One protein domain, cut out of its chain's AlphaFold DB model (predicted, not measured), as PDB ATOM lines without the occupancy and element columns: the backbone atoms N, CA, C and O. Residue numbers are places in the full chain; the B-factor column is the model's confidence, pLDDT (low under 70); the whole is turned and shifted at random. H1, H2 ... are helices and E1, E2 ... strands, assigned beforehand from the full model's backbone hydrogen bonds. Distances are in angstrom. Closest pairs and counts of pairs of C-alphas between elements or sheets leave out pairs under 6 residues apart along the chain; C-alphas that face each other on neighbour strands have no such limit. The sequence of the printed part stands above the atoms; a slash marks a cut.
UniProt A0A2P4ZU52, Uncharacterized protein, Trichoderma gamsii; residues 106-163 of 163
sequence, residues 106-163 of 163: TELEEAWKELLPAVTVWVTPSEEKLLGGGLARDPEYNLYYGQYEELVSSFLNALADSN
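Overview. This is residues 106 to 163 of the 163 residues of an uncharacterized protein of Trichoderma gamsii (UniProt A0A2P4ZU52). A small antiparallel sheet, order E1, E3, E2, has H2 and H3 over one face, the other bare; residues 106 to 112 of H1 stick out. The printed part has 58 residues, mixed helix and strand, ordered H1, E1, H2, E2, E3, H3. It is flat, 36 by 35 by 13 A, only just loose, close to compact, with a radius of gyration of the C-alphas of 12.8 A.

Arrangement. E3, residues 143 to 147, is antiparallel to E1, residues 120 to 123, with N 123 and O 144 2.8 A apart. E3 also forms a hairpin with E2, residues 136 to 138; N 138 and O 143 are 2.8 A apart. E1, H2, residues 125 to 130, and E2 make a split strand-helix-strand unit, E3 between its strands, with a right-handed crossover. H3, residues 148 to 160, is on the same face as H2. H1, residues 106 to 118, touches H3 only at their ends, closest C-alphas Pro 117 and Tyr 148, 5.9 A. Every O i to N i+4 pair is within hydrogen-bond range in H3, 7 of 9 in H1, 0 of 2 in H2, with 1 of 3 O i to N i+3 pairs.

Along the chain. H1 runs 19.3 A from C-alpha 106 at (205.355, 187.042, 169.630). H3 runs 18.3 A to C-alpha 160 at (204.370, 210.561, 184.431).

Size, cuts and confidence. The printed part has no cut, and its links are tight. Mean pLDDT of the printed part is 71.0, with 25 residues under 70.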
ATOM      1  N   THR A 106     205.364 187.261 168.180       74.38
ATOM      2  CA  THR A 106     205.355 187.042 169.630       74.38
ATOM      3  C   THR A 106     206.614 186.316 170.098       74.38
ATOM      4  O   THR A 106     207.157 186.660 171.138       74.38
ATOM      5  N   GLU A 107     207.138 185.394 169.287       69.19
ATOM      6  CA  GLU A 107     208.398 184.691 169.550       69.19
ATOM      7  C   GLU A 107     209.606 185.641 169.604       69.19
ATOM      8  O   GLU A 107     210.438 185.535 170.502       69.19
ATOM      9  N   LEU A 108     209.702 186.602 168.676       63.88
ATOM     10  CA  LEU A 108     210.772 187.599 168.709       63.88
ATOM     11  C   LEU A 108     210.602 188.542 169.897       63.88
ATOM     12  O   LEU A 108     211.588 188.885 170.540       63.88
ATOM     13  N   GLU A 109     209.376 188.953 170.210       68.94
ATOM     14  CA  GLU A 109     209.107 189.826 171.351       68.94
ATOM     15  C   GLU A 109     209.431 189.145 172.691       68.94
ATOM     16  O   GLU A 109     209.998 189.778 173.580       68.94
ATOM     17  N   GLU A 110     209.128 187.854 172.829       71.81
ATOM     18  CA  GLU A 110     209.498 187.033 173.984       71.81
ATOM     19  C   GLU A 110     211.016 186.850 174.075       71.81
ATOM     20  O   GLU A 110     211.593 187.122 175.127       71.81
ATOM     21  N   ALA A 111     211.691 186.521 172.970       67.38
ATOM     22  CA  ALA A 111     213.149 186.409 172.939       67.38
ATOM     23  C   ALA A 111     213.843 187.739 173.290       67.38
ATOM     24  O   ALA A 111     214.838 187.760 174.016       67.38
ATOM     25  N   TRP A 112     213.302 188.870 172.825       61.84
ATOM     26  CA  TRP A 112     213.774 190.194 173.225       61.84
ATOM     27  C   TRP A 112     213.532 190.446 174.714       61.84
ATOM     28  O   TRP A 112     214.450 190.887 175.401       61.84
ATOM     29  N   LYS A 113     212.347 190.123 175.246       62.81
ATOM     30  CA  LYS A 113     212.037 190.248 176.681       62.81
ATOM     31  C   LYS A 113     212.927 189.374 177.561       62.81
ATOM     32  O   LYS A 113     213.224 189.783 178.674       62.81
ATOM     33  N   GLU A 114     213.381 188.221 177.082       65.31
ATOM     34  CA  GLU A 114     214.326 187.362 177.803       65.31
ATOM     35  C   GLU A 114     215.769 187.887 177.750       65.31
ATOM     36  O   GLU A 114     216.508 187.775 178.729       65.31
ATOM     37  N   LEU A 115     216.178 188.495 176.633       58.12
ATOM     38  CA  LEU A 115     217.527 189.045 176.458       58.12
ATOM     39  C   LEU A 115     217.737 190.367 177.203       58.12
ATOM     40  O   LEU A 115     218.801 190.592 177.777       58.12
ATOM     41  N   LEU A 116     216.738 191.249 177.200       56.50
ATOM     42  CA  LEU A 116     216.836 192.606 177.741       56.50
ATOM     43  C   LEU A 116     217.179 192.710 179.245       56.50
ATOM     44  O   LEU A 116     218.010 193.561 179.573       56.50
ATOM     45  N   PRO A 117     216.656 191.875 180.169       56.34
ATOM     46  CA  PRO A 117     217.050 191.932 181.581       56.34
ATOM     47  C   PRO A 117     218.514 191.523 181.817       56.34
ATOM     48  O   PRO A 117     219.082 191.848 182.859       56.34
ATOM     49  N   ALA A 118     219.162 190.860 180.852       58.50
ATOM     50  CA  ALA A 118     220.573 190.481 180.932       58.50
ATOM     51  C   ALA A 118     221.539 191.548 180.378       58.50
ATOM     52  O   ALA A 118     222.757 191.370 180.460       58.50
ATOM     53  N   VAL A 119     221.033 192.654 179.817       61.34
ATOM     54  CA  VAL A 119     221.869 193.683 179.186       61.34
ATOM     55  C   VAL A 119     221.992 194.896 180.101       61.34
ATOM     56  O   VAL A 119     221.023 195.591 180.402       61.34
ATOM     57  N   THR A 120     223.226 195.180 180.522       72.81
ATOM     58  CA  THR A 120     223.572 196.480 181.110       72.81
ATOM     59  C   THR A 120     223.643 197.497 179.983       72.81
ATOM     60  O   THR A 120     224.481 197.379 179.086       72.81
ATOM     61  N   VAL A 121     222.750 198.480 180.013       72.50
ATOM     62  CA  VAL A 121     222.697 199.535 179.004       72.50
ATOM     63  C   VAL A 121     223.474 200.732 179.527       72.50
ATOM     64  O   VAL A 121     223.315 201.141 180.677       72.50
ATOM     65  N   TRP A 122     224.321 201.276 178.664       79.00
ATOM     66  CA  TRP A 122     225.162 202.428 178.949       79.00
ATOM     67  C   TRP A 122     224.593 203.638 178.228       79.00
ATOM     68  O   TRP A 122     224.328 203.574 177.028       79.00
ATOM     69  N   VAL A 123     224.408 204.731 178.953       78.81
ATOM     70  CA  VAL A 123     223.795 205.960 178.455       78.81
ATOM     71  C   VAL A 123     224.686 207.158 178.755       78.81
ATOM     72  O   VAL A 123     225.428 207.212 179.739       78.81
ATOM     73  N   THR A 124     224.644 208.142 177.871       82.69
ATOM     74  CA  THR A 124     225.410 209.379 178.001       82.69
ATOM     75  C   THR A 124     224.834 210.287 179.095       82.69
ATOM     76  O   THR A 124     223.659 210.182 179.448       82.69
ATOM     77  N   PRO A 125     225.609 211.266 179.600       80.00
ATOM     78  CA  PRO A 125     225.097 212.257 180.551       80.00
ATOM     79  C   PRO A 125     223.914 213.094 180.040       80.00
ATOM     80  O   PRO A 125     223.160 213.648 180.835       80.00
ATOM     81  N   SER A 126     223.767 213.253 178.721       74.19
ATOM     82  CA  SER A 126     222.599 213.908 178.120       74.19
ATOM     83  C   SER A 126     221.358 213.021 178.156       74.19
ATOM     84  O   SER A 126     220.269 213.529 178.400       74.19
ATOM     85  N   GLU A 127     221.524 211.717 177.934       71.44
ATOM     86  CA  GLU A 127     220.430 210.742 177.947       71.44
ATOM     87  C   GLU A 127     219.968 210.439 179.373       71.44
ATOM     88  O   GLU A 127     218.770 210.361 179.612       71.44
ATOM     89  N   GLU A 128     220.882 210.370 180.344       79.88
ATOM     90  CA  GLU A 128     220.539 210.163 181.759       79.88
ATOM     91  C   GLU A 128     219.555 211.220 182.282       79.88
ATOM     92  O   GLU A 128     218.580 210.883 182.951       79.88
ATOM     93  N   LYS A 129     219.722 212.482 181.872       75.25
ATOM     94  CA  LYS A 129     218.783 213.565 182.206       75.25
ATOM     95  C   LYS A 129     217.396 213.375 181.600       75.25
ATOM     96  O   LYS A 129     216.414 213.793 182.205       75.25
ATOM     97  N   LEU A 130     217.314 212.789 180.407       71.00
ATOM     98  CA  LEU A 130     216.041 212.499 179.739       71.00
ATOM     99  C   LEU A 130     215.327 211.300 180.372       71.00
ATOM    100  O   LEU A 130     214.111 211.186 180.264       71.00
ATOM    101  N   LEU A 131     216.074 210.431 181.053       69.19
ATOM    102  CA  LEU A 131     215.567 209.236 181.726       69.19
ATOM    103  C   LEU A 131     215.154 209.490 183.188       69.19
ATOM    104  O   LEU A 131     214.903 208.534 183.912       69.19
ATOM    105  N   GLY A 132     215.084 210.750 183.633       70.00
ATOM    106  CA  GLY A 132     214.707 211.117 185.009       70.00
ATOM    107  C   GLY A 132     215.876 211.205 185.997       70.00
ATOM    108  O   GLY A 132     215.700 211.690 187.113       70.00
ATOM    109  N   GLY A 133     217.079 210.827 185.564       73.38
ATOM    110  CA  GLY A 133     218.307 210.882 186.350       73.38
ATOM    111  C   GLY A 133     218.416 209.841 187.472       73.38
ATOM    112  O   GLY A 133     217.488 209.089 187.751       73.38
ATOM    113  N   GLY A 134     219.581 209.792 188.123       74.06
ATOM    114  CA  GLY A 134     219.829 208.920 189.285       74.06
ATOM    115  C   GLY A 134     220.467 207.568 188.959       74.06
ATOM    116  O   GLY A 134     220.581 206.716 189.840       74.06
ATOM    117  N   LEU A 135     220.926 207.387 187.722       80.81
ATOM    118  CA  LEU A 135     221.654 206.192 187.303       80.81
ATOM    119  C   LEU A 135     223.069 206.161 187.893       80.81
ATOM    120  O   LEU A 135     223.676 207.198 188.184       80.81
ATOM    121  N   ALA A 136     223.628 204.962 188.047       80.81
ATOM    122  CA  ALA A 136     225.005 204.807 188.498       80.81
ATOM    123  C   ALA A 136     225.972 205.293 187.408       80.81
ATOM    124  O   ALA A 136     225.827 204.947 186.237       80.81
ATOM    125  N   ARG A 137     226.971 206.100 187.785       85.94
ATOM    126  CA  ARG A 137     227.994 206.603 186.855       85.94
ATOM    127  C   ARG A 137     229.250 205.749 186.917       85.94
ATOM    128  O   ARG A 137     229.814 205.548 187.991       85.94
ATOM    129  N   ASP A 138     229.740 205.355 185.754       80.19
ATOM    130  CA  ASP A 138     231.066 204.784 185.592       80.19
ATOM    131  C   ASP A 138     232.104 205.898 185.341       80.19
ATOM    132  O   ASP A 138     231.973 206.685 184.390       80.19
ATOM    133  N   PRO A 139     233.135 206.014 186.197       80.00
ATOM    134  CA  PRO A 139     234.149 207.053 186.084       80.00
ATOM    135  C   PRO A 139     235.171 206.823 184.959       80.00
ATOM    136  O   PRO A 139     235.810 207.792 184.553       80.00
ATOM    137  N   GLU A 140     235.342 205.597 184.466       80.00
ATOM    138  CA  GLU A 140     236.309 205.242 183.419       80.00
ATOM    139  C   GLU A 140     235.822 205.699 182.042       80.00
ATOM    140  O   GLU A 140     236.568 206.330 181.291       80.00
ATOM    141  N   TYR A 141     234.542 205.464 181.751       74.44
ATOM    142  CA  TYR A 141     233.936 205.789 180.455       74.44
ATOM    143  C   TYR A 141     233.115 207.080 180.464       74.44
ATOM    144  O   TYR A 141     232.697 207.553 179.409       74.44
ATOM    145  N   ASN A 142     232.904 207.688 181.640       79.06
ATOM    146  CA  ASN A 142     232.022 208.846 181.826       79.06
ATOM    147  C   ASN A 142     230.594 208.594 181.293       79.06
ATOM    148  O   ASN A 142     229.948 209.487 180.740       79.06
ATOM    149  N   LEU A 143     230.119 207.364 181.465       81.44
ATOM    150  CA  LEU A 143     228.790 206.913 181.070       81.44
ATOM    151  C   LEU A 143     227.995 206.531 182.313       81.44
ATOM    152  O   LEU A 143     228.558 206.143 183.336       81.44
ATOM    153  N   TYR A 144     226.683 206.658 182.219       81.38
ATOM    154  CA  TYR A 144     225.755 206.140 183.209       81.38
ATOM    155  C   TYR A 144     225.295 204.755 182.777       81.38
ATOM    156  O   TYR A 144     225.237 204.475 181.583       81.38
ATOM    157  N   TYR A 145     224.981 203.882 183.722       79.38
ATOM    158  CA  TYR A 145     224.513 202.540 183.413       79.38
ATOM    159  C   TYR A 145     223.377 202.119 184.338       79.38
ATOM    160  O   TYR A 145     223.259 202.585 185.472       79.38
ATOM    161  N   GLY A 146     222.547 201.222 183.821       74.69
ATOM    162  CA  GLY A 146     221.436 200.610 184.535       74.69
ATOM    163  C   GLY A 146     220.968 199.354 183.811       74.69
ATOM    164  O   GLY A 146     221.325 199.111 182.650       74.69
ATOM    165  N   GLN A 147     220.181 198.532 184.499       73.38
ATOM    166  CA  GLN A 147     219.488 197.430 183.833       73.38
ATOM    167  C   GLN A 147     218.333 197.978 182.993       73.38
ATOM    168  O   GLN A 147     217.728 198.990 183.346       73.38
ATOM    169  N   TYR A 148     218.007 197.313 181.885       66.56
ATOM    170  CA  TYR A 148     216.941 197.765 180.986       66.56
ATOM    171  C   TYR A 148     215.605 198.007 181.714       66.56
ATOM    172  O   TYR A 148     214.971 199.036 181.493       66.56
ATOM    173  N   GLU A 149     215.208 197.122 182.634       67.81
ATOM    174  CA  GLU A 149     213.977 197.286 183.425       67.81
ATOM    175  C   GLU A 149     213.992 198.547 184.301       67.81
ATOM    176  O   GLU A 149     212.979 199.242 184.416       67.81
ATOM    177  N   GLU A 150     215.146 198.871 184.885       67.38
ATOM    178  CA  GLU A 150     215.340 200.063 185.708       67.38
ATOM    179  C   GLU A 150     215.256 201.335 184.855       67.38
ATOM    180  O   GLU A 150     214.586 202.294 185.232       67.38
ATOM    181  N   LEU A 151     215.845 201.314 183.655       65.62
ATOM    182  CA  LEU A 151     215.814 202.436 182.715       65.62
ATOM    183  C   LEU A 151     214.415 202.693 182.158       65.62
ATOM    184  O   LEU A 151     213.985 203.843 182.094       65.62
ATOM    185  N   VAL A 152     213.689 201.637 181.780       71.31
ATOM    186  CA  VAL A 152     212.303 201.756 181.304       71.31
ATOM    187  C   VAL A 152     211.406 202.275 182.421       71.31
ATOM    188  O   VAL A 152     210.611 203.184 182.191       71.31
ATOM    189  N   SER A 153     211.561 201.762 183.641       70.38
ATOM    190  CA  SER A 153     210.797 202.236 184.799       70.38
ATOM    191  C   SER A 153     211.096 203.704 185.112       70.38
ATOM    192  O   SER A 153     210.172 204.489 185.312       70.38
ATOM    193  N   SER A 154     212.372 204.098 185.095       67.12
ATOM    194  CA  SER A 154     212.800 205.483 185.322       67.12
ATOM    195  C   SER A 154     212.246 206.431 184.257       67.12
ATOM    196  O   SER A 154     211.706 207.486 184.583       67.12
ATOM    197  N   PHE A 155     212.284 206.021 182.988       67.81
ATOM    198  CA  PHE A 155     211.718 206.788 181.882       67.81
ATOM    199  C   PHE A 155     210.198 206.954 181.991       67.81
ATOM    200  O   PHE A 155     209.687 208.059 181.830       67.81
ATOM    201  N   LEU A 156     209.464 205.879 182.292       72.38
ATOM    202  CA  LEU A 156     208.008 205.940 182.454       72.38
ATOM    203  C   LEU A 156     207.601 206.828 183.638       72.38
ATOM    204  O   LEU A 156     206.639 207.586 183.520       72.38
ATOM    205  N   ASN A 157     208.354 206.787 184.738       73.44
ATOM    206  CA  ASN A 157     208.143 207.680 185.876       73.44
ATOM    207  C   ASN A 157     208.439 209.142 185.509       73.44
ATOM    208  O   ASN A 157     207.626 210.016 185.793       73.44
ATOM    209  N   ALA A 158     209.540 209.405 184.798       67.75
ATOM    210  CA  ALA A 158     209.881 210.748 184.330       67.75
ATOM    211  C   ALA A 158     208.809 211.334 183.393       67.75
ATOM    212  O   ALA A 158     208.511 212.526 183.456       67.75
ATOM    213  N   LEU A 159     208.196 210.501 182.545       66.62
ATOM    214  CA  LEU A 159     207.067 210.907 181.709       66.62
ATOM    215  C   LEU A 159     205.801 211.178 182.530       66.62
ATOM    216  O   LEU A 159     205.092 212.142 182.235       66.62
ATOM    217  N   ALA A 160     205.516 210.362 183.547       69.19
ATOM    218  CA  ALA A 160     204.370 210.561 184.431       69.19
ATOM    219  C   ALA A 160     204.471 211.872 185.227       69.19
ATOM    220  O   ALA A 160     203.465 212.557 185.375       69.19
ATOM    221  N   ASP A 161     205.676 212.254 185.654       63.28
ATOM    222  CA  ASP A 161     205.936 213.506 186.379       63.28
ATOM    223  C   ASP A 161     205.917 214.759 185.476       63.28
ATOM    224  O   ASP A 161     205.926 215.887 185.971       63.28
ATOM    225  N   SER A 162     205.904 214.581 184.149       59.31
ATOM    226  CA  SER A 162     205.910 215.678 183.168       59.31
ATOM    227  C   SER A 162     204.519 216.142 182.699       59.31
ATOM    228  O   SER A 162     204.437 217.105 181.932       59.31
ATOM    229  N   ASN A 163     203.444 215.487 183.165       49.78
ATOM    230  CA  ASN A 163     202.034 215.836 182.919       49.78
ATOM    231  C   ASN A 163     201.370 216.428 184.169       49.78
ATOM    232  O   ASN A 163     200.479 217.291 183.992       49.78
TER     233      ASN A 163